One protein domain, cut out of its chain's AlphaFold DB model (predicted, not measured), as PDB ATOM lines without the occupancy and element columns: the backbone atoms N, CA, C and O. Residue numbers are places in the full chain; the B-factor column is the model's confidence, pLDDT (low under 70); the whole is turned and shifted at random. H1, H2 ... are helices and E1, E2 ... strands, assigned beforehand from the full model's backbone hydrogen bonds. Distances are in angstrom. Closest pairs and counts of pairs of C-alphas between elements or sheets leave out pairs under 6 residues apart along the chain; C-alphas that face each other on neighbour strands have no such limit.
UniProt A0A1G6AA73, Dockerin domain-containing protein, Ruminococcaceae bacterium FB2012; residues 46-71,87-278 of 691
ATOM      1  N   ILE A  46      29.046   4.195  22.209       94.56
ATOM      2  CA  ILE A  46      28.199   3.001  22.181       94.56
ATOM      3  C   ILE A  46      28.062   2.433  23.594       94.56
ATOM      4  O   ILE A  46      29.022   1.946  24.195       94.56
ATOM      5  N   ILE A  47      26.849   2.512  24.132       93.62
ATOM      6  CA  ILE A  47      26.504   2.093  25.488       93.62
ATOM      7  C   ILE A  47      26.010   0.649  25.465       93.62
ATOM      8  O   ILE A  47      24.992   0.351  24.842       93.62
ATOM      9  N   MET A  48      26.706  -0.231  26.184       92.06
ATOM     10  CA  MET A  48      26.362  -1.655  26.273       92.06
ATOM     11  C   MET A  48      25.750  -2.032  27.624       92.06
ATOM     12  O   MET A  48      25.039  -3.029  27.722       92.06
ATOM     13  N   THR A  49      26.029  -1.256  28.677       91.69
ATOM     14  CA  THR A  49      25.546  -1.515  30.037       91.69
ATOM     15  C   THR A  49      25.136  -0.231  30.756       91.69
ATOM     16  O   THR A  49      25.538   0.876  30.392       91.69
ATOM     17  N   TYR A  50      24.372  -0.369  31.843       89.56
ATOM     18  CA  TYR A  50      23.886   0.787  32.604       89.56
ATOM     19  C   TYR A  50      25.043   1.511  33.293       89.56
ATOM     20  O   TYR A  50      25.070   2.737  33.369       89.56
ATOM     21  N   ALA A  51      26.037   0.743  33.749       87.62
ATOM     22  CA  ALA A  51      27.258   1.275  34.334       87.62
ATOM     23  C   ALA A  51      28.066   2.110  33.330       87.62
ATOM     24  O   ALA A  51      28.655   3.113  33.735       87.62
ATOM     25  N   ASP A  52      28.065   1.746  32.040       87.88
ATOM     26  CA  ASP A  52      28.732   2.538  31.002       87.88
ATOM     27  C   ASP A  52      28.099   3.924  30.914       87.88
ATOM     28  O   ASP A  52      28.807   4.920  31.029       87.88
ATOM     29  N   LEU A  53      26.769   3.997  30.815       89.50
ATOM     30  CA  LEU A  53      26.043   5.267  30.765       89.50
ATOM     31  C   LEU A  53      26.211   6.078  32.060       89.50
ATOM     32  O   LEU A  53      26.491   7.280  32.021       89.50
ATOM     33  N   TYR A  54      26.112   5.417  33.218       87.50
ATOM     34  CA  TYR A  54      26.270   6.061  34.523       87.50
ATOM     35  C   TYR A  54      27.677   6.641  34.707       87.50
ATOM     36  O   TYR A  54      27.828   7.708  35.292       87.50
ATOM     37  N   ARG A  55      28.720   6.020  34.146       83.19
ATOM     38  CA  ARG A  55      30.085   6.565  34.198       83.19
ATOM     39  C   ARG A  55      30.209   7.935  33.523       83.19
ATOM     40  O   ARG A  55      31.052   8.734  33.923       83.19
ATOM     41  N   PHE A  56      29.407   8.215  32.495       80.12
ATOM     42  CA  PHE A  56      29.458   9.501  31.793       80.12
ATOM     43  C   PHE A  56      28.498  10.549  32.369       80.12
ATOM     44  O   PHE A  56      28.799  11.745  32.281       80.12
ATOM     45  N   ILE A  57      27.364  10.123  32.937       81.88
ATOM     46  CA  ILE A  57      26.222  11.000  33.270       81.88
ATOM     47  C   ILE A  57      25.825  10.934  34.768       81.88
ATOM     48  O   ILE A  57      25.013  11.724  35.240       81.88
ATOM     49  N   GLY A  58      26.384  10.012  35.551       73.38
ATOM     50  CA  GLY A  58      26.057   9.800  36.967       73.38
ATOM     51  C   GLY A  58      26.651  10.842  37.925       73.38
ATOM     52  O   GLY A  58      27.711  11.417  37.673       73.38
ATOM     53  N   SER A  59      25.977  11.038  39.063       61.09
ATOM     54  CA  SER A  59      26.226  12.087  40.071       61.09
ATOM     55  C   SER A  59      27.578  12.025  40.797       61.09
ATOM     56  O   SER A  59      28.035  13.042  41.308       61.09
ATOM     57  N   SER A  60      28.220  10.856  40.860       53.28
ATOM     58  CA  SER A  60      29.372  10.598  41.742       53.28
ATOM     59  C   SER A  60      30.729  10.536  41.027       53.28
ATOM     60  O   SER A  60      31.749  10.303  41.673       53.28
ATOM     61  N   THR A  61      30.775  10.726  39.702       50.69
ATOM     62  CA  THR A  61      31.943  10.305  38.902       50.69
ATOM     63  C   THR A  61      32.786  11.425  38.289       50.69
ATOM     64  O   THR A  61      33.899  11.132  37.850       50.69
ATOM     65  N   ARG A  62      32.343  12.696  38.265       56.03
ATOM     66  CA  ARG A  62      33.118  13.792  37.642       56.03
ATOM     67  C   ARG A  62      33.115  15.100  38.438       56.03
ATOM     68  O   ARG A  62      32.131  15.472  39.063       56.03
ATOM     69  N   ASN A  63      34.243  15.807  38.367       55.16
ATOM     70  CA  ASN A  63      34.382  17.179  38.847       55.16
ATOM     71  C   ASN A  63      33.550  18.090  37.922       55.16
ATOM     72  O   ASN A  63      33.835  18.173  36.729       55.16
ATOM     73  N   LEU A  64      32.497  18.716  38.456       52.44
ATOM     74  CA  LEU A  64      31.487  19.474  37.696       52.44
ATOM     75  C   LEU A  64      32.071  20.683  36.932       52.44
ATOM     76  O   LEU A  64      31.507  21.107  35.925       52.44
ATOM     77  N   ASN A  65      33.262  21.137  37.335       48.00
ATOM     78  CA  ASN A  65      33.970  22.308  36.813       48.00
ATOM     79  C   ASN A  65      34.522  22.174  35.367       48.00
ATOM     80  O   ASN A  65      35.218  23.078  34.909       48.00
ATOM     81  N   SER A  66      34.297  21.064  34.644       54.97
ATOM     82  CA  SER A  66      34.898  20.840  33.309       54.97
ATOM     83  C   SER A  66      33.979  20.218  32.247       54.97
ATOM     84  O   SER A  66      34.478  19.732  31.230       54.97
ATOM     85  N   LEU A  67      32.663  20.160  32.471       64.75
ATOM     86  CA  LEU A  67      31.722  19.515  31.547       64.75
ATOM     87  C   LEU A  67      30.932  20.568  30.768       64.75
ATOM     88  O   LEU A  67      29.921  21.069  31.245       64.75
ATOM     89  N   ALA A  68      31.413  20.895  29.569       75.50
ATOM     90  CA  ALA A  68      30.771  21.821  28.643       75.50
ATOM     91  C   ALA A  68      30.691  21.208  27.238       75.50
ATOM     92  O   ALA A  68      31.547  20.410  26.853       75.50
ATOM     93  N   GLY A  69      29.688  21.620  26.464       86.31
ATOM     94  CA  GLY A  69      29.501  21.186  25.079       86.31
ATOM     95  C   GLY A  69      28.528  20.018  24.915       86.31
ATOM     96  O   GLY A  69      27.693  19.756  25.780       86.31
ATOM     97  N   GLU A  70      28.602  19.359  23.761       93.12
ATOM     98  CA  GLU A  70      27.671  18.303  23.353       93.12
ATOM     99  C   GLU A  70      28.300  16.912  23.501       93.12
ATOM    100  O   GLU A  70      29.399  16.670  23.005       93.12
ATOM    101  N   GLU A  71      27.582  15.986  24.132       91.62
ATOM    102  CA  GLU A  71      27.963  14.576  24.248       91.62
ATOM    103  C   GLU A  71      26.877  13.695  23.620       91.62
ATOM    104  O   GLU A  71      25.691  13.848  23.921       91.62
ATOM    105  N   ASP A  87      21.471   6.512  44.995       81.88
ATOM    106  CA  ASP A  87      22.145   7.570  44.225       81.88
ATOM    107  C   ASP A  87      22.695   7.127  42.854       81.88
ATOM    108  O   ASP A  87      23.637   7.705  42.296       81.88
ATOM    109  N   TYR A  88      22.064   6.111  42.265       84.62
ATOM    110  CA  TYR A  88      22.460   5.509  40.990       84.62
ATOM    111  C   TYR A  88      21.634   6.023  39.798       84.62
ATOM    112  O   TYR A  88      21.448   5.331  38.801       84.62
ATOM    113  N   PHE A  89      21.099   7.244  39.910       86.62
ATOM    114  CA  PHE A  89      20.359   7.952  38.863       86.62
ATOM    115  C   PHE A  89      21.277   8.834  38.002       86.62
ATOM    116  O   PHE A  89      22.378   9.210  38.409       86.62
ATOM    117  N   PHE A  90      20.821   9.204  36.808       89.00
ATOM    118  CA  PHE A  90      21.561  10.088  35.910       89.00
ATOM    119  C   PHE A  90      21.344  11.544  36.320       89.00
ATOM    120  O   PHE A  90      20.224  12.052  36.254       89.00
ATOM    121  N   ASN A  91      22.408  12.217  36.760       87.44
ATOM    122  CA  ASN A  91      22.339  13.581  37.273       87.44
ATOM    123  C   ASN A  91      23.041  14.558  36.328       87.44
ATOM    124  O   ASN A  91      24.265  14.680  36.336       87.44
ATOM    125  N   LEU A  92      22.259  15.270  35.522       87.25
ATOM    126  CA  LEU A  92      22.747  16.279  34.594       87.25
ATOM    127  C   LEU A  92      22.664  17.657  35.252       87.25
ATOM    128  O   LEU A  92      21.629  18.312  35.215       87.25
ATOM    129  N   THR A  93      23.767  18.090  35.845       82.00
ATOM    130  CA  THR A  93      23.971  19.447  36.373       82.00
ATOM    131  C   THR A  93      25.368  19.905  35.984       82.00
ATOM    132  O   THR A  93      26.293  19.091  36.049       82.00
ATOM    133  N   ALA A  94      25.543  21.164  35.583       81.00
ATOM    134  CA  ALA A  94      26.851  21.685  35.192       81.00
ATOM    135  C   ALA A  94      26.970  23.198  35.439       81.00
ATOM    136  O   ALA A  94      25.995  23.939  35.317       81.00
ATOM    137  N   ASP A  95      28.189  23.667  35.710       81.00
ATOM    138  CA  ASP A  95      28.491  25.103  35.843       81.00
ATOM    139  C   ASP A  95      28.551  25.817  34.479       81.00
ATOM    140  O   ASP A  95      28.579  27.041  34.396       81.00
ATOM    141  N   SER A  96      28.605  25.052  33.385       83.00
ATOM    142  CA  SER A  96      28.655  25.536  32.004       83.00
ATOM    143  C   SER A  96      27.640  24.794  31.129       83.00
ATOM    144  O   SER A  96      27.273  23.666  31.461       83.00
ATOM    145  N   PRO A  97      27.191  25.383  30.002       88.31
ATOM    146  CA  PRO A  97      26.219  24.748  29.115       88.31
ATOM    147  C   PRO A  97      26.659  23.359  28.639       88.31
ATOM    148  O   PRO A  97      27.708  23.209  28.003       88.31
ATOM    149  N   ARG A  98      25.827  22.353  28.916       89.12
ATOM    150  CA  ARG A  98      26.045  20.950  28.551       89.12
ATOM    151  C   ARG A  98      24.802  20.382  27.877       89.12
ATOM    152  O   ARG A  98      23.704  20.477  28.421       89.12
ATOM    153  N   THR A  99      24.979  19.721  26.741       93.62
ATOM    154  CA  THR A  99      23.898  19.015  26.049       93.62
ATOM    155  C   THR A  99      24.244  17.543  25.914       93.62
ATOM    156  O   THR A  99      25.291  17.185  25.386       93.62
ATOM    157  N   VAL A 100      23.348  16.681  26.375       94.44
ATOM    158  CA  VAL A 100      23.490  15.229  26.326       94.44
ATOM    159  C   VAL A 100      22.445  14.672  25.372       94.44
ATOM    160  O   VAL A 100      21.247  14.839  25.595       94.44
ATOM    161  N   TYR A 101      22.899  13.992  24.326       97.00
ATOM    162  CA  TYR A 101      22.058  13.284  23.370       97.00
ATOM    163  C   TYR A 101      22.095  11.788  23.668       97.00
ATOM    164  O   TYR A 101      23.166  11.189  23.641       97.00
ATOM    165  N   ILE A 102      20.937  11.178  23.911       97.25
ATOM    166  CA  ILE A 102      20.785   9.727  24.055       97.25
ATOM    167  C   ILE A 102      19.902   9.227  22.914       97.25
ATOM    168  O   ILE A 102      18.733   9.594  22.818       97.25
ATOM    169  N   ASP A 103      20.465   8.400  22.040       97.56
ATOM    170  CA  ASP A 103      19.725   7.641  21.034       97.56
ATOM    171  C   ASP A 103      19.443   6.228  21.560       97.56
ATOM    172  O   ASP A 103      20.369   5.431  21.740       97.56
ATOM    173  N   LEU A 104      18.164   5.924  21.796       96.94
ATOM    174  CA  LEU A 104      17.700   4.599  22.209       96.94
ATOM    175  C   LEU A 104      17.946   3.556  21.114       96.94
ATOM    176  O   LEU A 104      18.168   2.394  21.428       96.94
ATOM    177  N   ALA A 105      17.949   3.967  19.841       94.62
ATOM    178  CA  ALA A 105      18.281   3.125  18.693       94.62
ATOM    179  C   ALA A 105      17.552   1.764  18.648       94.62
ATOM    180  O   ALA A 105      18.138   0.780  18.185       94.62
ATOM    181  N   GLY A 106      16.289   1.709  19.084       92.12
ATOM    182  CA  GLY A 106      15.507   0.471  19.160       92.12
ATOM    183  C   GLY A 106      15.743  -0.401  20.403       92.12
ATOM    184  O   GLY A 106      15.264  -1.529  20.422       92.12
ATOM    185  N   HIS A 107      16.483   0.083  21.405       96.25
ATOM    186  CA  HIS A 107      16.831  -0.659  22.623       96.25
ATOM    187  C   HIS A 107      16.164  -0.110  23.885       96.25
ATOM    188  O   HIS A 107      15.712   1.037  23.932       96.25
ATOM    189  N   ILE A 108      16.154  -0.935  24.931       94.38
ATOM    190  CA  ILE A 108      15.569  -0.617  26.235       94.38
ATOM    191  C   ILE A 108      16.625  -0.014  27.171       94.38
ATOM    192  O   ILE A 108      17.690  -0.588  27.360       94.38
ATOM    193  N   LEU A 109      16.314   1.098  27.836       93.88
ATOM    194  CA  LEU A 109      17.031   1.602  29.008       93.88
ATOM    195  C   LEU A 109      16.149   1.444  30.242       93.88
ATOM    196  O   LEU A 109      15.161   2.150  30.411       93.88
ATOM    197  N   SER A 110      16.525   0.546  31.140       88.75
ATOM    198  CA  SER A 110      15.665   0.130  32.238       88.75
ATOM    199  C   SER A 110      16.349   0.238  33.590       88.75
ATOM    200  O   SER A 110      17.499  -0.169  33.777       88.75
ATOM    201  N   ARG A 111      15.602   0.746  34.570       83.81
ATOM    202  CA  ARG A 111      15.933   0.612  35.988       83.81
ATOM    203  C   ARG A 111      14.712   0.124  36.753       83.81
ATOM    204  O   ARG A 111      13.822   0.900  37.089       83.81
ATOM    205  N   ILE A 112      14.702  -1.179  37.014       71.12
ATOM    206  CA  ILE A 112      13.560  -1.911  37.583       71.12
ATOM    207  C   ILE A 112      13.866  -2.536  38.954       71.12
ATOM    208  O   ILE A 112      13.139  -3.395  39.442       71.12
ATOM    209  N   THR A 113      14.954  -2.130  39.596       73.62
ATOM    210  CA  THR A 113      15.315  -2.593  40.938       73.62
ATOM    211  C   THR A 113      14.970  -1.550  41.993       73.62
ATOM    212  O   THR A 113      15.086  -0.343  41.778       73.62
ATOM    213  N   SER A 114      14.549  -2.024  43.167       72.31
ATOM    214  CA  SER A 114      14.162  -1.154  44.279       72.31
ATOM    215  C   SER A 114      15.378  -0.395  44.831       72.31
ATOM    216  O   SER A 114      16.267  -0.989  45.444       72.31
ATOM    217  N   SER A 115      15.407   0.922  44.635       77.31
ATOM    218  CA  SER A 115      16.393   1.868  45.201       77.31
ATOM    219  C   SER A 115      15.691   2.891  46.099       77.31
ATOM    220  O   SER A 115      14.469   2.859  46.188       77.31
ATOM    221  N   SER A 116      16.398   3.773  46.807       79.88
ATOM    222  CA  SER A 116      15.780   4.943  47.467       79.88
ATOM    223  C   SER A 116      15.704   6.186  46.566       79.88
ATOM    224  O   SER A 116      15.138   7.204  46.968       79.88
ATOM    225  N   ASP A 117      16.206   6.095  45.331       79.25
ATOM    226  CA  ASP A 117      16.257   7.207  44.382       79.25
ATOM    227  C   ASP A 117      14.859   7.691  44.038       79.25
ATOM    228  O   ASP A 117      13.966   6.893  43.795       79.25
ATOM    229  N   ALA A 118      14.664   9.004  43.962       78.44
ATOM    230  CA  ALA A 118      13.373   9.581  43.589       78.44
ATOM    231  C   ALA A 118      13.172   9.716  42.069       78.44
ATOM    232  O   ALA A 118      12.113  10.171  41.635       78.44
ATOM    233  N   LYS A 119      14.203   9.422  41.262       82.88
ATOM    234  CA  LYS A 119      14.243   9.728  39.825       82.88
ATOM    235  C   LYS A 119      15.215   8.844  39.038       82.88
ATOM    236  O   LYS A 119      16.215   8.425  39.609       82.88
ATOM    237  N   LEU A 120      14.980   8.629  37.740       86.94
ATOM    238  CA  LEU A 120      15.951   8.036  36.809       86.94
ATOM    239  C   LEU A 120      16.854   9.107  36.185       86.94
ATOM    240  O   LEU A 120      18.072   8.949  36.186       86.94
ATOM    241  N   PHE A 121      16.267  10.204  35.703       89.56
ATOM    242  CA  PHE A 121      16.983  11.360  35.169       89.56
ATOM    243  C   PHE A 121      16.675  12.616  35.979       89.56
ATOM    244  O   PHE A 121      15.517  12.948  36.232       89.56
ATOM    245  N   ASN A 122      17.725  13.351  36.330       88.50
ATOM    246  CA  ASN A 122      17.645  14.723  36.806       88.50
ATOM    247  C   ASN A 122      18.304  15.644  35.783       88.50
ATOM    248  O   ASN A 122      19.473  15.448  35.466       88.50
ATOM    249  N   VAL A 123      17.573  16.640  35.294       88.88
ATOM    250  CA  VAL A 123      18.072  17.645  34.350       88.88
ATOM    251  C   VAL A 123      18.000  19.005  35.028       88.88
ATOM    252  O   VAL A 123      16.935  19.609  35.120       88.88
ATOM    253  N   GLY A 124      19.127  19.439  35.573       84.50
ATOM    254  CA  GLY A 124      19.269  20.681  36.318       84.50
ATOM    255  C   GLY A 124      19.916  21.805  35.510       84.50
ATOM    256  O   GLY A 124      19.882  21.825  34.279       84.50
ATOM    257  N   GLU A 125      20.518  22.747  36.231       83.81
ATOM    258  CA  GLU A 125      21.063  23.994  35.691       83.81
ATOM    259  C   GLU A 125      22.078  23.784  34.553       83.81
ATOM    260  O   GLU A 125      22.893  22.855  34.578       83.81
ATOM    261  N   ASN A 126      21.985  24.653  33.537       85.38
ATOM    262  CA  ASN A 126      22.798  24.673  32.313       85.38
ATOM    263  C   ASN A 126      22.789  23.379  31.480       85.38
ATOM    264  O   ASN A 126      23.591  23.245  30.555       85.38
ATOM    265  N   CYS A 127      21.897  22.429  31.768       89.50
ATOM    266  CA  CYS A 127      21.885  21.132  31.103       89.50
ATOM    267  C   CYS A 127      20.680  20.955  30.180       89.50
ATOM    268  O   CYS A 127      19.541  21.266  30.530       89.50
ATOM    269  N   THR A 128      20.937  20.387  29.004       93.75
ATOM    270  CA  THR A 128      19.913  19.907  28.076       93.75
ATOM    271  C   THR A 128      20.039  18.397  27.906       93.75
ATOM    272  O   THR A 128      21.104  17.909  27.539       93.75
ATOM    273  N   LEU A 129      18.958  17.655  28.131       95.06
ATOM    274  CA  LEU A 129      18.844  16.242  27.774       95.06
ATOM    275  C   LEU A 129      17.989  16.112  26.515       95.06
ATOM    276  O   LEU A 129      16.862  16.599  26.487       95.06
ATOM    277  N   VAL A 130      18.506  15.436  25.493       97.44
ATOM    278  CA  VAL A 130      17.784  15.117  24.259       97.44
ATOM    279  C   VAL A 130      17.693  13.604  24.113       97.44
ATOM    280  O   VAL A 130      18.720  12.938  24.002       97.44
ATOM    281  N   ILE A 131      16.476  13.066  24.074       96.62
ATOM    282  CA  ILE A 131      16.216  11.643  23.835       96.62
ATOM    283  C   ILE A 131      15.657  11.457  22.427       96.62
ATOM    284  O   ILE A 131      14.685  12.108  22.037       96.62
ATOM    285  N   ASN A 132      16.286  10.561  21.671       96.25
ATOM    286  CA  ASN A 132      15.875  10.141  20.339       96.25
ATOM    287  C   ASN A 132      15.663   8.627  20.310       96.25
ATOM    288  O   ASN A 132      16.274   7.897  21.083       96.25
ATOM    289  N   ASP A 133      14.883   8.161  19.342       94.06
ATOM    290  CA  ASP A 133      14.840   6.753  18.964       94.06
ATOM    291  C   ASP A 133      14.984   6.639  17.444       94.06
ATOM    292  O   ASP A 133      14.010   6.691  16.694       94.06
ATOM    293  N   SER A 134      16.230   6.564  16.973       91.69
ATOM    294  CA  SER A 134      16.542   6.655  15.542       91.69
ATOM    295  C   SER A 134      16.076   5.457  14.713       91.69
ATOM    296  O   SER A 134      15.986   5.572  13.488       91.69
ATOM    297  N   LYS A 135      15.794   4.312  15.351       88.06
ATOM    298  CA  LYS A 135      15.340   3.083  14.679       88.06
ATOM    299  C   LYS A 135      13.875   2.737  14.947       88.06
ATOM    300  O   LYS A 135      13.315   1.956  14.180       88.06
ATOM    301  N   GLY A 136      13.263   3.325  15.972       83.56
ATOM    302  CA  GLY A 136      11.937   2.931  16.435       83.56
ATOM    303  C   GLY A 136      11.995   1.707  17.356       83.56
ATOM    304  O   GLY A 136      12.839   0.828  17.183       83.56
ATOM    305  N   GLY A 137      11.062   1.639  18.306       81.75
ATOM    306  CA  GLY A 137      10.928   0.534  19.261       81.75
ATOM    307  C   GLY A 137      11.852   0.617  20.480       81.75
ATOM    308  O   GLY A 137      11.844  -0.301  21.289       81.75
ATOM    309  N   GLY A 138      12.645   1.682  20.619       92.06
ATOM    310  CA  GLY A 138      13.472   1.910  21.800       92.06
ATOM    311  C   GLY A 138      12.638   2.433  22.962       92.06
ATOM    312  O   GLY A 138      11.728   3.236  22.753       92.06
ATOM    313  N   GLU A 139      12.944   2.002  24.186       93.44
ATOM    314  CA  GLU A 139      12.102   2.271  25.356       93.44
ATOM    315  C   GLU A 139      12.900   2.678  26.601       93.44
ATOM    316  O   GLU A 139      14.046   2.277  26.783       93.44
ATOM    317  N   VAL A 140      12.290   3.453  27.499       92.62
ATOM    318  CA  VAL A 140      12.812   3.761  28.834       92.62
ATOM    319  C   VAL A 140      11.854   3.220  29.883       92.62
ATOM    320  O   VAL A 140      10.681   3.593  29.919       92.62
ATOM    321  N   HIS A 141      12.356   2.343  30.749       87.94
ATOM    322  CA  HIS A 141      11.559   1.653  31.760       87.94
ATOM    323  C   HIS A 141      11.961   2.058  33.170       87.94
ATOM    324  O   HIS A 141      13.146   2.145  33.507       87.94
ATOM    325  N   THR A 142      10.957   2.231  34.024       80.81
ATOM    326  CA  THR A 142      11.150   2.502  35.454       80.81
ATOM    327  C   THR A 142      10.222   1.647  36.314       80.81
ATOM    328  O   THR A 142       9.222   1.123  35.823       80.81
ATOM    329  N   THR A 143      10.567   1.463  37.593       72.50
ATOM    330  CA  THR A 143       9.684   0.836  38.590       72.50
ATOM    331  C   THR A 143       9.801   1.509  39.961       72.50
ATOM    332  O   THR A 143      10.637   2.388  40.175       72.50
ATOM    333  N   LYS A 144       8.982   1.045  40.911       66.44
ATOM    334  CA  LYS A 144       8.902   1.505  42.299       66.44
ATOM    335  C   LYS A 144      10.258   1.545  43.024       66.44
ATOM    336  O   LYS A 144      11.039   0.592  43.018       66.44
ATOM    337  N   ASN A 145      10.454   2.616  43.793       65.81
ATOM    338  CA  ASN A 145      11.519   2.756  44.783       65.81
ATOM    339  C   ASN A 145      11.055   2.358  46.203       65.81
ATOM    340  O   ASN A 145       9.860   2.255  46.491       65.81
ATOM    341  N   LYS A 146      12.002   2.136  47.120       65.00
ATOM    342  CA  LYS A 146      11.777   1.750  48.528       65.00
ATOM    343  C   LYS A 146      10.875   2.736  49.286       65.00
ATOM    344  O   LYS A 146      10.267   2.352  50.278       65.00
ATOM    345  N   THR A 147      10.809   3.991  48.840       61.16
ATOM    346  CA  THR A 147      10.137   5.109  49.523       61.16
ATOM    347  C   THR A 147       8.772   5.482  48.928       61.16
ATOM    348  O   THR A 147       8.081   6.315  49.506       61.16
ATOM    349  N   GLY A 148       8.353   4.861  47.817       59.31
ATOM    350  CA  GLY A 148       7.026   5.042  47.214       59.31
ATOM    351  C   GLY A 148       6.870   6.213  46.228       59.31
ATOM    352  O   GLY A 148       5.746   6.466  45.802       59.31
ATOM    353  N   GLN A 149       7.946   6.913  45.847       62.56
ATOM    354  CA  GLN A 149       7.923   8.005  44.858       62.56
ATOM    355  C   GLN A 149       9.086   7.929  43.861       62.56
ATOM    356  O   GLN A 149      10.187   8.373  44.182       62.56
ATOM    357  N   PHE A 150       8.853   7.429  42.645       70.62
ATOM    358  CA  PHE A 150       9.866   7.381  41.582       70.62
ATOM    359  C   PHE A 150       9.424   8.171  40.349       70.62
ATOM    360  O   PHE A 150       8.268   8.065  39.951       70.62
ATOM    361  N   ASN A 151      10.350   8.941  39.771       78.88
ATOM    362  CA  ASN A 151      10.182   9.740  38.560       78.88
ATOM    363  C   ASN A 151      11.042   9.223  37.413       78.88
ATOM    364  O   ASN A 151      12.225   8.969  37.611       78.88
ATOM    365  N   MET A 152      10.543   9.167  36.181       85.81
ATOM    366  CA  MET A 152      11.454   8.934  35.056       85.81
ATOM    367  C   MET A 152      12.324  10.168  34.803       85.81
ATOM    368  O   MET A 152      13.548  10.065  34.738       85.81
ATOM    369  N   PHE A 153      11.698  11.346  34.767       87.31
ATOM    370  CA  PHE A 153      12.372  12.628  34.579       87.31
ATOM    371  C   PHE A 153      11.985  13.625  35.668       87.31
ATOM    372  O   PHE A 153      10.806  13.786  35.983       87.31
ATOM    373  N   ILE A 154      12.987  14.338  36.182       85.88
ATOM    374  CA  ILE A 154      12.826  15.587  36.926       85.88
ATOM    375  C   ILE A 154      13.659  16.662  36.230       85.88
ATOM    376  O   ILE A 154      14.859  16.481  36.027       85.88
ATOM    377  N   VAL A 155      13.029  17.785  35.878       85.12
ATOM    378  CA  VAL A 155      13.691  18.951  35.268       85.12
ATOM    379  C   VAL A 155      13.611  20.125  36.241       85.12
ATOM    380  O   VAL A 155      12.516  20.501  36.656       85.12
ATOM    381  N   THR A 156      14.763  20.668  36.637       81.75
ATOM    382  CA  THR A 156      14.919  21.676  37.705       81.75
ATOM    383  C   THR A 156      15.847  22.813  37.266       81.75
ATOM    384  O   THR A 156      16.604  22.670  36.311       81.75
ATOM    385  N   ASN A 157      15.809  23.950  37.972       78.06
ATOM    386  CA  ASN A 157      16.816  25.022  37.906       78.06
ATOM    387  C   ASN A 157      17.210  25.491  36.487       78.06
ATOM    388  O   ASN A 157      18.376  25.761  36.225       78.06
ATOM    389  N   GLY A 158      16.254  25.599  35.559       78.50
ATOM    390  CA  GLY A 158      16.520  26.048  34.183       78.50
ATOM    391  C   GLY A 158      17.003  24.959  33.219       78.50
ATOM    392  O   GLY A 158      17.399  25.276  32.098       78.50
ATOM    393  N   GLY A 159      16.965  23.688  33.625       87.38
ATOM    394  CA  GLY A 159      17.253  22.557  32.749       87.38
ATOM    395  C   GLY A 159      16.259  22.423  31.590       87.38
ATOM    396  O   GLY A 159      15.119  22.895  31.657       87.38
ATOM    397  N   THR A 160      16.699  21.760  30.517       92.19
ATOM    398  CA  THR A 160      15.894  21.519  29.310       92.19
ATOM    399  C   THR A 160      15.794  20.029  28.984       92.19
ATOM    400  O   THR A 160      16.809  19.358  28.824       92.19
ATOM    401  N   LEU A 161      14.582  19.506  28.820       93.38
ATOM    402  CA  LEU A 161      14.327  18.148  28.333       93.38
ATOM    403  C   LEU A 161      13.694  18.201  26.941       93.38
ATOM    404  O   LEU A 161      12.676  18.860  26.750       93.38
ATOM    405  N   ARG A 162      14.266  17.469  25.985       95.44
ATOM    406  CA  ARG A 162      13.711  17.266  24.644       95.44
ATOM    407  C   ARG A 162      13.514  15.783  24.375       95.44
ATOM    408  O   ARG A 162      14.465  15.015  24.470       95.44
ATOM    409  N   ILE A 163      12.306  15.391  23.996       94.44
ATOM    410  CA  ILE A 163      11.973  14.020  23.601       94.44
ATOM    411  C   ILE A 163      11.486  14.041  22.157       94.44
ATOM    412  O   ILE A 163      10.515  14.724  21.836       94.44
ATOM    413  N   ASN A 164      12.160  13.294  21.286       92.75
ATOM    414  CA  ASN A 164      11.849  13.231  19.856       92.75
ATOM    415  C   ASN A 164      11.201  11.907  19.421       92.75
ATOM    416  O   ASN A 164      10.849  11.774  18.253       92.75
ATOM    417  N   GLY A 165      11.073  10.934  20.323       85.06
ATOM    418  CA  GLY A 165      10.505   9.613  20.057       85.06
ATOM    419  C   GLY A 165      10.910   8.589  21.121       85.06
ATOM    420  O   GLY A 165      11.634   8.927  22.059       85.06
ATOM    421  N   GLY A 166      10.455   7.347  20.948       87.12
ATOM    422  CA  GLY A 166      10.672   6.233  21.878       87.12
ATOM    423  C   GLY A 166       9.464   5.937  22.771       87.12
ATOM    424  O   GLY A 166       8.511   6.719  22.839       87.12
ATOM    425  N   GLY A 167       9.495   4.776  23.421       86.31
ATOM    426  CA  GLY A 167       8.560   4.375  24.464       86.31
ATOM    427  C   GLY A 167       9.073   4.760  25.845       86.31
ATOM    428  O   GLY A 167      10.261   4.704  26.135       86.31
ATOM    429  N   PHE A 168       8.179   5.151  26.728       89.56
ATOM    430  CA  PHE A 168       8.486   5.501  28.097       89.56
ATOM    431  C   PHE A 168       7.409   4.790  28.930       89.56
ATOM    432  O   PHE A 168       6.216   5.034  28.734       89.56
ATOM    433  N   ILE A 169       7.803   3.861  29.802       84.00
ATOM    434  CA  ILE A 169       6.867   2.951  30.481       84.00
ATOM    435  C   ILE A 169       7.222   2.827  31.971       84.00
ATOM    436  O   ILE A 169       8.368   2.561  32.341       84.00
ATOM    437  N   ASP A 170       6.229   3.010  32.845       78.12
ATOM    438  CA  ASP A 170       6.333   2.722  34.283       78.12
ATOM    439  C   ASP A 170       5.688   1.366  34.612       78.12
ATOM    440  O   ASP A 170       4.478   1.190  34.470       78.12
ATOM    441  N   TYR A 171       6.497   0.406  35.075       70.56
ATOM    442  CA  TYR A 171       6.097  -0.971  35.406       70.56
ATOM    443  C   TYR A 171       5.783  -1.200  36.892       70.56
ATOM    444  O   TYR A 171       5.810  -2.340  37.354       70.56
ATOM    445  N   SER A 172       5.541  -0.159  37.682       64.81
ATOM    446  CA  SER A 172       5.302  -0.307  39.125       64.81
ATOM    447  C   SER A 172       4.080  -1.197  39.435       64.81
ATOM    448  O   SER A 172       2.965  -0.808  39.113       64.81
ATOM    449  N   PRO A 173       4.229  -2.377  40.074       52.12
ATOM    450  CA  PRO A 173       3.161  -3.378  40.054       52.12
ATOM    451  C   PRO A 173       1.972  -3.114  40.998       52.12
ATOM    452  O   PRO A 173       0.894  -3.594  40.689       52.12
ATOM    453  N   PHE A 174       2.092  -2.367  42.109       54.88
ATOM    454  CA  PHE A 174       0.968  -2.109  43.040       54.88
ATOM    455  C   PHE A 174       1.201  -0.863  43.925       54.88
ATOM    456  O   PHE A 174       2.319  -0.639  44.403       54.88
ATOM    457  N   MET A 175       0.145  -0.084  44.207       52.88
ATOM    458  CA  MET A 175       0.168   1.058  45.142       52.88
ATOM    459  C   MET A 175      -0.466   0.746  46.508       52.88
ATOM    460  O   MET A 175      -1.520   0.118  46.584       52.88
ATOM    461  N   HIS A 176       0.113   1.300  47.582       52.38
ATOM    462  CA  HIS A 176      -0.608   1.608  48.823       52.38
ATOM    463  C   HIS A 176      -1.065   3.079  48.790       52.38
ATOM    464  O   HIS A 176      -0.368   3.925  48.245       52.38
ATOM    465  N   TYR A 177      -2.206   3.396  49.416       43.38
ATOM    466  CA  TYR A 177      -2.958   4.674  49.362       43.38
ATOM    467  C   TYR A 177      -2.183   5.972  49.733       43.38
ATOM    468  O   TYR A 177      -2.770   7.051  49.763       43.38
ATOM    469  N   LYS A 178      -0.888   5.894  50.064       45.38
ATOM    470  CA  LYS A 178      -0.012   7.033  50.406       45.38
ATOM    471  C   LYS A 178       1.227   7.163  49.506       45.38
ATOM    472  O   LYS A 178       2.009   8.089  49.709       45.38
ATOM    473  N   ASP A 179       1.390   6.269  48.536       44.00
ATOM    474  CA  ASP A 179       2.518   6.257  47.608       44.00
ATOM    475  C   ASP A 179       2.108   7.002  46.326       44.00
ATOM    476  O   ASP A 179       1.009   6.804  45.814       44.00
ATOM    477  N   TYR A 180       2.965   7.888  45.820       49.03
ATOM    478  CA  TYR A 180       2.700   8.706  44.635       49.03
ATOM    479  C   TYR A 180       3.770   8.400  43.588       49.03
ATOM    480  O   TYR A 180       4.901   8.866  43.708       49.03
ATOM    481  N   LEU A 181       3.429   7.626  42.559       41.12
ATOM    482  CA  LEU A 181       4.324   7.352  41.435       41.12
ATOM    483  C   LEU A 181       4.061   8.347  40.303       41.12
ATOM    484  O   LEU A 181       2.922   8.552  39.882       41.12
ATOM    485  N   TYR A 182       5.121   9.015  39.859       49.97
ATOM    486  CA  TYR A 182       5.062  10.088  38.880       49.97
ATOM    487  C   TYR A 182       5.857   9.657  37.660       49.97
ATOM    488  O   TYR A 182       7.047   9.412  37.742       49.97
ATOM    489  N   PHE A 183       5.238   9.602  36.496       48.22
ATOM    490  CA  PHE A 183       5.967   9.201  35.304       48.22
ATOM    491  C   PHE A 183       6.973  10.275  34.855       48.22
ATOM    492  O   PHE A 183       8.137   9.999  34.581       48.22
ATOM    493  N   CYS A 184       6.549  11.538  34.888       46.34
ATOM    494  CA  CYS A 184       7.391  12.715  34.725       46.34
ATOM    495  C   CYS A 184       6.848  13.820  35.637       46.34
ATOM    496  O   CYS A 184       5.770  14.374  35.396       46.34
ATOM    497  N   GLN A 185       7.578  14.134  36.707       48.91
ATOM    498  CA  GLN A 185       7.285  15.290  37.543       48.91
ATOM    499  C   GLN A 185       8.289  16.389  37.228       48.91
ATOM    500  O   GLN A 185       9.456  16.344  37.617       48.91
ATOM    501  N   ILE A 186       7.814  17.434  36.561       51.50
ATOM    502  CA  ILE A 186       8.588  18.650  36.353       51.50
ATOM    503  C   ILE A 186       8.412  19.496  37.614       51.50
ATOM    504  O   ILE A 186       7.498  20.318  37.749       51.50
ATOM    505  N   ILE A 187       9.263  19.223  38.603       48.06
ATOM    506  CA  ILE A 187       9.356  20.026  39.817       48.06
ATOM    507  C   ILE A 187      10.431  21.079  39.594       48.06
ATOM    508  O   ILE A 187      11.613  20.775  39.660       48.06
ATOM    509  N   SER A 188      10.047  22.341  39.427       41.38
ATOM    510  CA  SER A 188      10.977  23.420  39.753       41.38
ATOM    511  C   SER A 188      11.015  23.541  41.277       41.38
ATOM    512  O   SER A 188      10.114  24.119  41.883       41.38
ATOM    513  N   THR A 189      12.004  22.920  41.923       40.00
ATOM    514  CA  THR A 189      12.304  23.151  43.343       40.00
ATOM    515  C   THR A 189      13.124  24.427  43.478       40.00
ATOM    516  O   THR A 189      14.272  24.384  43.909       40.00
ATOM    517  N   VAL A 190      12.573  25.573  43.078       40.69
ATOM    518  CA  VAL A 190      13.163  26.841  43.502       40.69
ATOM    519  C   VAL A 190      12.390  27.270  44.731       40.69
ATOM    520  O   VAL A 190      11.228  27.674  44.656       40.69
ATOM    521  N   ASP A 191      13.046  27.099  45.876       42.34
ATOM    522  CA  ASP A 191      12.667  27.729  47.128       42.34
ATOM    523  C   ASP A 191      12.289  29.187  46.827       42.34
ATOM    524  O   ASP A 191      13.014  29.893  46.129       42.34
ATOM    525  N   SER A 192      11.089  29.570  47.248       41.41
ATOM    526  CA  SER A 192      10.205  30.645  46.752       41.41
ATOM    527  C   SER A 192      10.746  32.093  46.606       41.41
ATOM    528  O   SER A 192       9.957  33.037  46.628       41.41
ATOM    529  N   LYS A 193      12.056  32.336  46.461       40.50
ATOM    530  CA  LYS A 193      12.668  33.674  46.530       40.50
ATOM    531  C   LYS A 193      13.615  34.072  45.390       40.50
ATOM    532  O   LYS A 193      13.947  35.250  45.319       40.50
ATOM    533  N   THR A 194      13.989  33.190  44.456       44.09
ATOM    534  CA  THR A 194      14.821  33.564  43.281       44.09
ATOM    535  C   THR A 194      14.331  32.906  41.986       44.09
ATOM    536  O   THR A 194      15.000  32.071  41.385       44.09
ATOM    537  N   ALA A 195      13.121  33.268  41.557       44.06
ATOM    538  CA  ALA A 195      12.456  32.744  40.362       44.06
ATOM    539  C   ALA A 195      13.004  33.343  39.045       44.06
ATOM    540  O   ALA A 195      12.295  34.080  38.363       44.06
ATOM    541  N   SER A 196      14.257  33.044  38.679       46.16
ATOM    542  CA  SER A 196      14.840  33.478  37.392       46.16
ATOM    543  C   SER A 196      15.259  32.353  36.437       46.16
ATOM    544  O   SER A 196      15.633  32.661  35.310       46.16
ATOM    545  N   SER A 197      15.172  31.069  36.809       55.69
ATOM    546  CA  SER A 197      15.524  29.948  35.917       55.69
ATOM    547  C   SER A 197      14.295  29.106  35.533       55.69
ATOM    548  O   SER A 197      13.904  28.150  36.204       55.69
ATOM    549  N   SER A 198      13.632  29.486  34.438       71.69
ATOM    550  CA  SER A 198      12.518  28.728  33.853       71.69
ATOM    551  C   SER A 198      13.017  27.421  33.225       71.69
ATOM    552  O   SER A 198      13.865  27.467  32.342       71.69
ATOM    553  N   CYS A 199      12.482  26.272  33.644       82.12
ATOM    554  CA  CYS A 199      12.755  24.978  33.000       82.12
ATOM    555  C   CYS A 199      12.040  24.882  31.641       82.12
ATOM    556  O   CYS A 199      11.011  25.533  31.448       82.12
ATOM    557  N   THR A 200      12.530  24.045  30.727       88.06
ATOM    558  CA  THR A 200      11.900  23.824  29.413       88.06
ATOM    559  C   THR A 200      11.716  22.340  29.131       88.06
ATOM    560  O   THR A 200      12.648  21.553  29.274       88.06
ATOM    561  N   VAL A 201      10.517  21.951  28.703       88.38
ATOM    562  CA  VAL A 201      10.220  20.594  28.239       88.38
ATOM    563  C   VAL A 201       9.592  20.650  26.855       88.38
ATOM    564  O   VAL A 201       8.598  21.340  26.645       88.38
ATOM    565  N   GLU A 202      10.168  19.910  25.916       92.19
ATOM    566  CA  GLU A 202       9.693  19.778  24.540       92.19
ATOM    567  C   GLU A 202       9.493  18.290  24.222       92.19
ATOM    568  O   GLU A 202      10.447  17.514  24.199       92.19
ATOM    569  N   ILE A 203       8.252  17.882  23.971       90.19
ATOM    570  CA  ILE A 203       7.891  16.533  23.532       90.19
ATOM    571  C   ILE A 203       7.413  16.640  22.091       90.19
ATOM    572  O   ILE A 203       6.357  17.208  21.827       90.19
ATOM    573  N   ASN A 204       8.192  16.118  21.153       87.50
ATOM    574  CA  ASN A 204       7.876  16.164  19.729       87.50
ATOM    575  C   ASN A 204       7.147  14.905  19.253       87.50
ATOM    576  O   ASN A 204       6.319  15.007  18.355       87.50
ATOM    577  N   ASP A 205       7.432  13.746  19.850       82.75
ATOM    578  CA  ASP A 205       6.748  12.475  19.589       82.75
ATOM    579  C   ASP A 205       7.080  11.454  20.698       82.75
ATOM    580  O   ASP A 205       7.931  11.722  21.549       82.75
ATOM    581  N   GLY A 206       6.438  10.284  20.689       81.62
ATOM    582  CA  GLY A 206       6.737   9.163  21.593       81.62
ATOM    583  C   GLY A 206       5.499   8.477  22.173       81.62
ATOM    584  O   GLY A 206       4.374   8.941  21.997       81.62
ATOM    585  N   TYR A 207       5.710   7.364  22.872       82.75
ATOM    586  CA  TYR A 207       4.675   6.636  23.611       82.75
ATOM    587  C   TYR A 207       4.959   6.724  25.111       82.75
ATOM    588  O   TYR A 207       6.054   6.394  25.546       82.75
ATOM    589  N   PHE A 208       3.993   7.177  25.902       85.50
ATOM    590  CA  PHE A 208       4.141   7.460  27.327       85.50
ATOM    591  C   PHE A 208       3.079   6.688  28.098       85.50
ATOM    592  O   PHE A 208       1.895   6.892  27.842       85.50
ATOM    593  N   GLU A 209       3.470   5.843  29.049       82.50
ATOM    594  CA  GLU A 209       2.535   4.983  29.779       82.50
ATOM    595  C   GLU A 209       2.754   5.010  31.296       82.50
ATOM    596  O   GLU A 209       3.812   4.624  31.793       82.50
ATOM    597  N   SER A 210       1.729   5.426  32.046       77.62
ATOM    598  CA  SER A 210       1.780   5.618  33.504       77.62
ATOM    599  C   SER A 210       0.525   5.102  34.199       77.62
ATOM    600  O   SER A 210      -0.551   5.116  33.612       77.62
ATOM    601  N   LEU A 211       0.630   4.709  35.472       70.50
ATOM    602  CA  LEU A 211      -0.519   4.313  36.300       70.50
ATOM    603  C   LEU A 211      -1.296   5.488  36.915       70.50
ATOM    604  O   LEU A 211      -2.434   5.314  37.338       70.50
ATOM    605  N   ILE A 212      -0.679   6.668  37.039       68.75
ATOM    606  CA  ILE A 212      -1.299   7.829  37.699       68.75
ATOM    607  C   ILE A 212      -1.105   9.059  36.824       68.75
ATOM    608  O   ILE A 212      -1.884   9.293  35.912       68.75
ATOM    609  N   TRP A 213      -0.064   9.849  37.069       71.75
ATOM    610  CA  TRP A 213       0.191  11.086  36.348       71.75
ATOM    611  C   TRP A 213       1.150  10.820  35.196       71.75
ATOM    612  O   TRP A 213       2.197  10.197  35.401       71.75
ATOM    613  N   LEU A 214       0.813  11.307  33.999       76.12
ATOM    614  CA  LEU A 214       1.708  11.257  32.839       76.12
ATOM    615  C   LEU A 214       2.644  12.464  32.845       76.12
ATOM    616  O   LEU A 214       3.861  12.301  32.807       76.12
ATOM    617  N   ILE A 215       2.081  13.673  32.951       80.31
ATOM    618  CA  ILE A 215       2.851  14.920  33.012       80.31
ATOM    619  C   ILE A 215       2.302  15.817  34.116       80.31
ATOM    620  O   ILE A 215       1.133  16.207  34.102       80.31
ATOM    621  N   ARG A 216       3.187  16.227  35.027       78.62
ATOM    622  CA  ARG A 216       2.925  17.315  35.973       78.62
ATOM    623  C   ARG A 216       3.914  18.449  35.742       78.62
ATOM    624  O   ARG A 216       5.098  18.291  36.033       78.62
ATOM    625  N   HIS A 217       3.421  19.594  35.268       77.06
ATOM    626  CA  HIS A 217       4.231  20.769  34.945       77.06
ATOM    627  C   HIS A 217       3.907  21.952  35.854       77.06
ATOM    628  O   HIS A 217       2.854  22.579  35.731       77.06
ATOM    629  N   ASN A 218       4.808  22.249  36.793       74.88
ATOM    630  CA  ASN A 218       4.564  23.283  37.799       74.88
ATOM    631  C   ASN A 218       5.037  24.682  37.356       74.88
ATOM    632  O   ASN A 218       4.357  25.668  37.623       74.88
ATOM    633  N   PHE A 219       6.191  24.779  36.684       72.75
ATOM    634  CA  PHE A 219       6.845  26.046  36.333       72.75
ATOM    635  C   PHE A 219       7.690  25.902  35.060       72.75
ATOM    636  O   PHE A 219       8.235  24.832  34.805       72.75
ATOM    637  N   GLY A 220       7.883  26.995  34.317       77.88
ATOM    638  CA  GLY A 220       8.660  27.000  33.070       77.88
ATOM    639  C   GLY A 220       7.796  26.777  31.829       77.88
ATOM    640  O   GLY A 220       6.591  27.014  31.883       77.88
ATOM    641  N   SER A 221       8.402  26.349  30.718       84.62
ATOM    642  CA  SER A 221       7.716  26.100  29.444       84.62
ATOM    643  C   SER A 221       7.500  24.610  29.164       84.62
ATOM    644  O   SER A 221       8.419  23.808  29.321       84.62
ATOM    645  N   LEU A 222       6.296  24.245  28.715       85.38
ATOM    646  CA  LEU A 222       5.963  22.898  28.230       85.38
ATOM    647  C   LEU A 222       5.441  22.969  26.794       85.38
ATOM    648  O   LEU A 222       4.424  23.598  26.538       85.38
ATOM    649  N   THR A 223       6.097  22.288  25.865       88.81
ATOM    650  CA  THR A 223       5.635  22.134  24.483       88.81
ATOM    651  C   THR A 223       5.395  20.660  24.190       88.81
ATOM    652  O   THR A 223       6.315  19.859  24.308       88.81
ATOM    653  N   ILE A 224       4.181  20.306  23.780       86.25
ATOM    654  CA  ILE A 224       3.820  18.979  23.278       86.25
ATOM    655  C   ILE A 224       3.393  19.152  21.821       86.25
ATOM    656  O   ILE A 224       2.420  19.844  21.538       86.25
ATOM    657  N   ASN A 225       4.134  18.544  20.903       85.62
ATOM    658  CA  ASN A 225       3.963  18.627  19.451       85.62
ATOM    659  C   ASN A 225       3.678  17.258  18.805       85.62
ATOM    660  O   ASN A 225       3.824  17.116  17.591       85.62
ATOM    661  N   GLY A 226       3.285  16.264  19.596       78.94
ATOM    662  CA  GLY A 226       3.079  14.893  19.147       78.94
ATOM    663  C   GLY A 226       2.983  13.925  20.320       78.94
ATOM    664  O   GLY A 226       2.986  14.340  21.481       78.94
ATOM    665  N   GLY A 227       2.922  12.634  20.009       78.69
ATOM    666  CA  GLY A 227       2.978  11.560  20.992       78.69
ATOM    667  C   GLY A 227       1.630  11.023  21.479       78.69
ATOM    668  O   GLY A 227       0.559  11.621  21.314       78.69
ATOM    669  N   VAL A 228       1.718   9.840  22.077       78.44
ATOM    670  CA  VAL A 228       0.623   9.054  22.633       78.44
ATOM    671  C   VAL A 228       0.851   8.890  24.127       78.44
ATOM    672  O   VAL A 228       1.875   8.368  24.547       78.44
ATOM    673  N   PHE A 229      -0.123   9.307  24.921       82.25
ATOM    674  CA  PHE A 229      -0.084   9.291  26.372       82.25
ATOM    675  C   PHE A 229      -1.179   8.355  26.881       82.25
ATOM    676  O   PHE A 229      -2.359   8.573  26.614       82.25
ATOM    677  N   VAL A 230      -0.795   7.294  27.582       76.75
ATOM    678  CA  VAL A 230      -1.684   6.234  28.053       76.75
ATOM    679  C   VAL A 230      -1.627   6.148  29.567       76.75
ATOM    680  O   VAL A 230      -0.590   5.892  30.169       76.75
ATOM    681  N   GLN A 231      -2.773   6.350  30.194       75.88
ATOM    682  CA  GLN A 231      -2.953   6.164  31.618       75.88
ATOM    683  C   GLN A 231      -3.560   4.779  31.872       75.88
ATOM    684  O   GLN A 231      -4.687   4.491  31.461       75.88
ATOM    685  N   ARG A 232      -2.809   3.900  32.532       70.06
ATOM    686  CA  ARG A 232      -3.284   2.584  32.967       70.06
ATOM    687  C   ARG A 232      -4.049   2.683  34.279       70.06
ATOM    688  O   ARG A 232      -3.701   3.471  35.148       70.06
ATOM    689  N   SER A 233      -5.050   1.828  34.446       61.00
ATOM    690  CA  SER A 233      -5.842   1.727  35.676       61.00
ATOM    691  C   SER A 233      -6.137   0.268  35.995       61.00
ATOM    692  O   SER A 233      -7.278  -0.124  36.218       61.00
ATOM    693  N   ASP A 234      -5.106  -0.561  35.985       58.25
ATOM    694  CA  ASP A 234      -5.245  -2.005  36.189       58.25
ATOM    695  C   ASP A 234      -5.445  -2.354  37.685       58.25
ATOM    696  O   ASP A 234      -5.325  -3.506  38.093       58.25
ATOM    697  N   ILE A 235      -5.723  -1.348  38.527       57.03
ATOM    698  CA  ILE A 235      -5.911  -1.497  39.971       57.03
ATOM    699  C   ILE A 235      -7.410  -1.493  40.275       57.03
ATOM    700  O   ILE A 235      -8.031  -0.438  40.445       57.03
ATOM    701  N   ASP A 236      -7.976  -2.696  40.381       52.41
ATOM    702  CA  ASP A 236      -9.339  -2.918  40.867       52.41
ATOM    703  C   ASP A 236      -9.555  -2.202  42.214       52.41
ATOM    704  O   ASP A 236      -8.859  -2.447  43.202       52.41
ATOM    705  N   GLY A 237     -10.541  -1.301  42.265       52.81
ATOM    706  CA  GLY A 237     -10.988  -0.646  43.500       52.81
ATOM    707  C   GLY A 237     -10.447   0.763  43.772       52.81
ATOM    708  O   GLY A 237     -10.876   1.377  44.751       52.81
ATOM    709  N   MET A 238      -9.579   1.336  42.926       53.03
ATOM    710  CA  MET A 238      -9.229   2.762  43.035       53.03
ATOM    711  C   MET A 238     -10.264   3.645  42.323       53.03
ATOM    712  O   MET A 238     -10.123   4.000  41.158       53.03
ATOM    713  N   SER A 239     -11.306   4.057  43.051       49.97
ATOM    714  CA  SER A 239     -12.209   5.135  42.631       49.97
ATOM    715  C   SER A 239     -11.549   6.501  42.887       49.97
ATOM    716  O   SER A 239     -11.849   7.171  43.877       49.97
ATOM    717  N   GLY A 240     -10.590   6.891  42.048       54.47
ATOM    718  CA  GLY A 240      -9.862   8.158  42.153       54.47
ATOM    719  C   GLY A 240      -9.879   8.940  40.843       54.47
ATOM    720  O   GLY A 240      -9.964   8.356  39.769       54.47
ATOM    721  N   ARG A 241      -9.811  10.275  40.926       57.03
ATOM    722  CA  ARG A 241      -9.482  11.108  39.760       57.03
ATOM    723  C   ARG A 241      -8.011  10.890  39.434       57.03
ATOM    724  O   ARG A 241      -7.178  11.087  40.317       57.03
ATOM    725  N   PHE A 242      -7.711  10.512  38.200       63.03
ATOM    726  CA  PHE A 242      -6.341  10.403  37.725       63.03
ATOM    727  C   PHE A 242      -6.088  11.525  36.725       63.03
ATOM    728  O   PHE A 242      -6.667  11.555  35.640       63.03
ATOM    729  N   ASP A 243      -5.241  12.480  37.091       67.94
ATOM    730  CA  ASP A 243      -4.957  13.591  36.194       67.94
ATOM    731  C   ASP A 243      -3.951  13.131  35.122       67.94
ATOM    732  O   ASP A 243      -2.869  12.646  35.437       67.94
ATOM    733  N   GLY A 244      -4.285  13.240  33.837       70.56
ATOM    734  CA  GLY A 244      -3.368  12.831  32.771       70.56
ATOM    735  C   GLY A 244      -2.231  13.843  32.625       70.56
ATOM    736  O   GLY A 244      -1.063  13.544  32.883       70.56
ATOM    737  N   ILE A 245      -2.591  15.073  32.252       77.25
ATOM    738  CA  ILE A 245      -1.667  16.199  32.072       77.25
ATOM    739  C   ILE A 245      -2.143  17.369  32.938       77.25
ATOM    740  O   ILE A 245      -3.194  17.950  32.663       77.25
ATOM    741  N   ILE A 246      -1.352  17.742  33.951       74.50
ATOM    742  CA  ILE A 246      -1.617  18.905  34.813       74.50
ATOM    743  C   ILE A 246      -0.594  20.005  34.550       74.50
ATOM    744  O   ILE A 246       0.616  19.781  34.660       74.50
ATOM    745  N   MET A 247      -1.081  21.216  34.294       77.69
ATOM    746  CA  MET A 247      -0.258  22.398  34.045       77.69
ATOM    747  C   MET A 247      -0.609  23.519  35.024       77.69
ATOM    748  O   MET A 247      -1.674  24.128  34.942       77.69
ATOM    749  N   TYR A 248       0.309  23.828  35.937       72.75
ATOM    750  CA  TYR A 248       0.192  24.980  36.838       72.75
ATOM    751  C   TYR A 248       0.921  26.224  36.310       72.75
ATOM    752  O   TYR A 248       0.678  27.325  36.797       72.75
ATOM    753  N   SER A 249       1.803  26.067  35.318       70.12
ATOM    754  CA  SER A 249       2.489  27.189  34.672       70.12
ATOM    755  C   SER A 249       1.589  27.900  33.660       70.12
ATOM    756  O   SER A 249       0.774  27.251  33.009       70.12
ATOM    757  N   GLU A 250       1.839  29.183  33.401       70.62
ATOM    758  CA  GLU A 250       1.164  29.907  32.314       70.62
ATOM    759  C   GLU A 250       1.800  29.694  30.927       70.62
ATOM    760  O   GLU A 250       1.224  30.132  29.948       70.62
ATOM    761  N   ASN A 251       2.948  29.018  30.804       78.50
ATOM    762  CA  ASN A 251       3.654  28.872  29.525       78.50
ATOM    763  C   ASN A 251       3.604  27.421  29.038       78.50
ATOM    764  O   ASN A 251       4.519  26.638  29.285       78.50
ATOM    765  N   TYR A 252       2.543  27.048  28.332       79.00
ATOM    766  CA  TYR A 252       2.468  25.746  27.675       79.00
ATOM    767  C   TYR A 252       1.885  25.847  26.268       79.00
ATOM    768  O   TYR A 252       1.238  26.831  25.919       79.00
ATOM    769  N   TYR A 253       2.155  24.835  25.452       82.38
ATOM    770  CA  TYR A 253       1.659  24.707  24.090       82.38
ATOM    771  C   TYR A 253       1.447  23.231  23.772       82.38
ATOM    772  O   TYR A 253       2.380  22.440  23.881       82.38
ATOM    773  N   ILE A 254       0.224  22.846  23.407       81.00
ATOM    774  CA  ILE A 254      -0.128  21.447  23.128       81.00
ATOM    775  C   ILE A 254      -0.751  21.351  21.737       81.00
ATOM    776  O   ILE A 254      -1.722  22.042  21.432       81.00
ATOM    777  N   LYS A 255      -0.215  20.460  20.904       81.06
ATOM    778  CA  LYS A 255      -0.797  20.063  19.625       81.06
ATOM    779  C   LYS A 255      -0.429  18.636  19.239       81.06
ATOM    780  O   LYS A 255       0.593  18.102  19.656       81.06
ATOM    781  N   ASN A 256      -1.248  18.068  18.360       77.69
ATOM    782  CA  ASN A 256      -1.014  16.797  17.668       77.69
ATOM    783  C   ASN A 256      -0.772  15.581  18.581       77.69
ATOM    784  O   ASN A 256      -0.134  14.622  18.158       77.69
ATOM    785  N   CYS A 257      -1.305  15.586  19.802       78.38
ATOM    786  CA  CYS A 257      -1.140  14.501  20.763       78.38
ATOM    787  C   CYS A 257      -2.445  13.737  21.020       78.38
ATOM    788  O   CYS A 257      -3.553  14.270  20.876       78.38
ATOM    789  N   MET A 258      -2.305  12.490  21.465       78.50
ATOM    790  CA  MET A 258      -3.410  11.659  21.936       78.50
ATOM    791  C   MET A 258      -3.197  11.302  23.403       78.50
ATOM    792  O   MET A 258      -2.135  10.818  23.766       78.50
ATOM    793  N   LEU A 259      -4.219  11.497  24.224       78.88
ATOM    794  CA  LEU A 259      -4.285  11.064  25.612       78.88
ATOM    795  C   LEU A 259      -5.404  10.022  25.741       78.88
ATOM    796  O   LEU A 259      -6.508  10.231  25.248       78.88
ATOM    797  N   SER A 260      -5.131   8.893  26.377       77.44
ATOM    798  CA  SER A 260      -6.083   7.795  26.562       77.44
ATOM    799  C   SER A 260      -5.961   7.251  27.977       77.44
ATOM    800  O   SER A 260      -4.853   7.164  28.494       77.44
ATOM    801  N   ALA A 261      -7.071   6.839  28.582       68.25
ATOM    802  CA  ALA A 261      -7.074   6.067  29.820       68.25
ATOM    803  C   ALA A 261      -7.746   4.710  29.619       68.25
ATOM    804  O   ALA A 261      -8.719   4.595  28.877       68.25
ATOM    805  N   ASN A 262      -7.248   3.696  30.331       62.78
ATOM    806  CA  ASN A 262      -7.963   2.432  30.529       62.78
ATOM    807  C   ASN A 262      -9.029   2.544  31.649       62.78
ATOM    808  O   ASN A 262      -9.864   1.652  31.786       62.78
ATOM    809  N   ALA A 263      -9.020   3.646  32.417       55.47
ATOM    810  CA  ALA A 263     -10.024   4.007  33.425       55.47
ATOM    811  C   ALA A 263     -11.184   4.804  32.813       55.47
ATOM    812  O   ALA A 263     -11.119   5.246  31.668       55.47
ATOM    813  N   SER A 264     -12.244   5.036  33.597       58.06
ATOM    814  CA  SER A 264     -13.457   5.711  33.121       58.06
ATOM    815  C   SER A 264     -13.224   7.122  32.559       58.06
ATOM    816  O   SER A 264     -13.989   7.522  31.689       58.06
ATOM    817  N   GLU A 265     -12.206   7.870  33.021       67.31
ATOM    818  CA  GLU A 265     -11.872   9.221  32.527       67.31
ATOM    819  C   GLU A 265     -10.377   9.569  32.745       67.31
ATOM    820  O   GLU A 265      -9.854   9.336  33.834       67.31
ATOM    821  N   THR A 266      -9.720  10.188  31.754       71.00
ATOM    822  CA  THR A 266      -8.449  10.942  31.873       71.00
ATOM    823  C   THR A 266      -8.714  12.447  31.771       71.00
ATOM    824  O   THR A 266      -9.759  12.870  31.274       71.00
ATOM    825  N   GLU A 267      -7.763  13.268  32.225       81.69
ATOM    826  CA  GLU A 267      -7.899  14.725  32.317       81.69
ATOM    827  C   GLU A 267      -6.702  15.496  31.719       81.69
ATOM    828  O   GLU A 267      -5.545  15.163  31.980       81.69
ATOM    829  N   ILE A 268      -6.988  16.563  30.957       80.12
ATOM    830  CA  ILE A 268      -6.045  17.663  30.681       80.12
ATOM    831  C   ILE A 268      -6.535  18.896  31.440       80.12
ATOM    832  O   ILE A 268      -7.649  19.370  31.192       80.12
ATOM    833  N   SER A 269      -5.705  19.439  32.332       80.88
ATOM    834  CA  SER A 269      -6.043  20.613  33.138       80.88
ATOM    835  C   SER A 269      -4.929  21.657  33.176       80.88
ATOM    836  O   SER A 269      -3.738  21.349  33.206       80.88
ATOM    837  N   GLY A 270      -5.332  22.929  33.158       74.06
ATOM    838  CA  GLY A 270      -4.421  24.063  33.245       74.06
ATOM    839  C   GLY A 270      -5.128  25.414  33.275       74.06
ATOM    840  O   GLY A 270      -6.268  25.567  32.823       74.06
ATOM    841  N   SER A 271      -4.452  26.425  33.821       68.75
ATOM    842  CA  SER A 271      -4.944  27.806  33.796       68.75
ATOM    843  C   SER A 271      -4.888  28.353  32.369       68.75
ATOM    844  O   SER A 271      -3.817  28.342  31.765       68.75
ATOM    845  N   LYS A 272      -6.008  28.862  31.833       71.38
ATOM    846  CA  LYS A 272      -6.112  29.446  30.475       71.38
ATOM    847  C   LYS A 272      -5.811  28.466  29.319       71.38
ATOM    848  O   LYS A 272      -5.169  28.846  28.342       71.38
ATOM    849  N   LEU A 273      -6.300  27.223  29.396       75.00
ATOM    850  CA  LEU A 273      -6.086  26.174  28.375       75.00
ATOM    851  C   LEU A 273      -6.362  26.633  26.939       75.00
ATOM    852  O   LEU A 273      -5.585  26.352  26.033       75.00
ATOM    853  N   LYS A 274      -7.422  27.418  26.736       73.38
ATOM    854  CA  LYS A 274      -7.805  27.930  25.418       73.38
ATOM    855  C   LYS A 274      -6.770  28.858  24.775       73.38
ATOM    856  O   LYS A 274      -6.566  28.770  23.571       73.38
ATOM    857  N   SER A 275      -6.127  29.747  25.537       69.56
ATOM    858  CA  SER A 275      -5.166  30.718  24.981       69.56
ATOM    859  C   SER A 275      -3.796  30.108  24.673       69.56
ATOM    860  O   SER A 275      -2.952  30.777  24.090       69.56
ATOM    861  N   HIS A 276      -3.585  28.858  25.081       72.25
ATOM    862  CA  HIS A 276      -2.328  28.116  24.982       72.25
ATOM    863  C   HIS A 276      -2.430  26.909  24.039       72.25
ATOM    864  O   HIS A 276      -1.494  26.127  23.897       72.25
ATOM    865  N   MET A 277      -3.570  26.772  23.365       75.00
ATOM    866  CA  MET A 277      -3.758  25.873  22.236       75.00
ATOM    867  C   MET A 277      -3.612  26.676  20.932       75.00
ATOM    868  O   MET A 277      -3.925  27.870  20.907       75.00
ATOM    869  N   PRO A 278      -3.165  26.053  19.830       71.31
ATOM    870  CA  PRO A 278      -3.218  26.671  18.505       71.31
ATOM    871  C   PRO A 278      -4.635  27.157  18.184       71.31
ATOM    872  O   PRO A 278      -5.613  26.491  18.524       71.31
TER     873      PRO A 278
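AT A GLANCE: This is residues 46 to 71 and 87 to 278 of the 691 residues of the protein "Dockerin domain-containing protein" of Ruminococcaceae bacterium FB2012 (UniProt A0A1G6AA73). The chain is wound in stacked turns, a solenoid with three parallel sheets as its sides, a loosely three-sided column with long links at some of its corners. Each full turn, such as E4 E5 E6 or E7 E8 E9, gives one strand to each sheet; H1 is at one end beside E2, and H2 is near the other end beside E18. The printed part has 218 residues, with H1, then E1 to E20, then H2; the sheets run E1 E3 E6 E9 E12 E15 E18, E2 E5 E8 E11 E14 E17 E20 and E4 E7 E10 E13 E16 E19. The class is mostly strand, though under half of the residues are in named elements. It is compact, with a radius of gyration of the C-alphas of 16.8 A, and spans 50 by 38 by 37 A.

IN THESE COORDINATES: H1, residues 50 to 57, is 10.5 A long and begins at C-alpha 50 (23.886, 0.787, 32.604). E1 is 69 to 71, E2 90 to 92, E3 98 to 103 at 16.5 A, E4 108 to 111, E5 119 to 123, E6 127 to 132 at 16.5 A, E7 139 to 142, E8 151 to 155, E9 160 to 163, E10 167 to 170, E11 182 to 186, E12 200 to 203, E13 207 to 210, E14 215 to 217, E15 221 to 224, E16 228 to 231, E17 243 to 247, E18 251 to 254, E19 257 to 261 and E20 266 to 270 at 13.8 A. H2, 273 to 276, ends at C-alpha 276 (-2.328, 28.116, 24.982).

HOW THE PARTS SIT: The sheets form a stack of sheets, face to face in turn. E3 and E6 are parallel at 14 degrees, with N 100 and O 128 2.8 A apart, within hydrogen-bond range. E5 and E8 are parallel at 15 degrees, with N 123 and O 154 at 2.8 A. E7 and E10 are parallel at 13 degrees, with N 140 and O 167 at 2.7 A. E18 runs on into E19 at 83 degrees. H1 only grazes the sheet of E2; its closest C-alphas to E2 are those of Ile 57 and Phe 90, 5.4 A. H2 only grazes the sheet of E18, with the C-alphas of Tyr 253 and His 276 closest at 5.3 A. In H1, 3 of 4 O i to N i+4 pairs are within range; H2 is too short for one.

THE WHOLE: The C-alphas of Ser 66 and Gly 237, the two farthest apart, are 51.7 A apart. Residues 72 to 86 are not printed, and C-alphas 71 and 87 are 22.0 A apart. The links H1 to E1, E10 to E11, E11 to E12 and E16 to E17 are long. Mean pLDDT of the printed part is 75.5; 60 residues are under 70, among them 172 to 197.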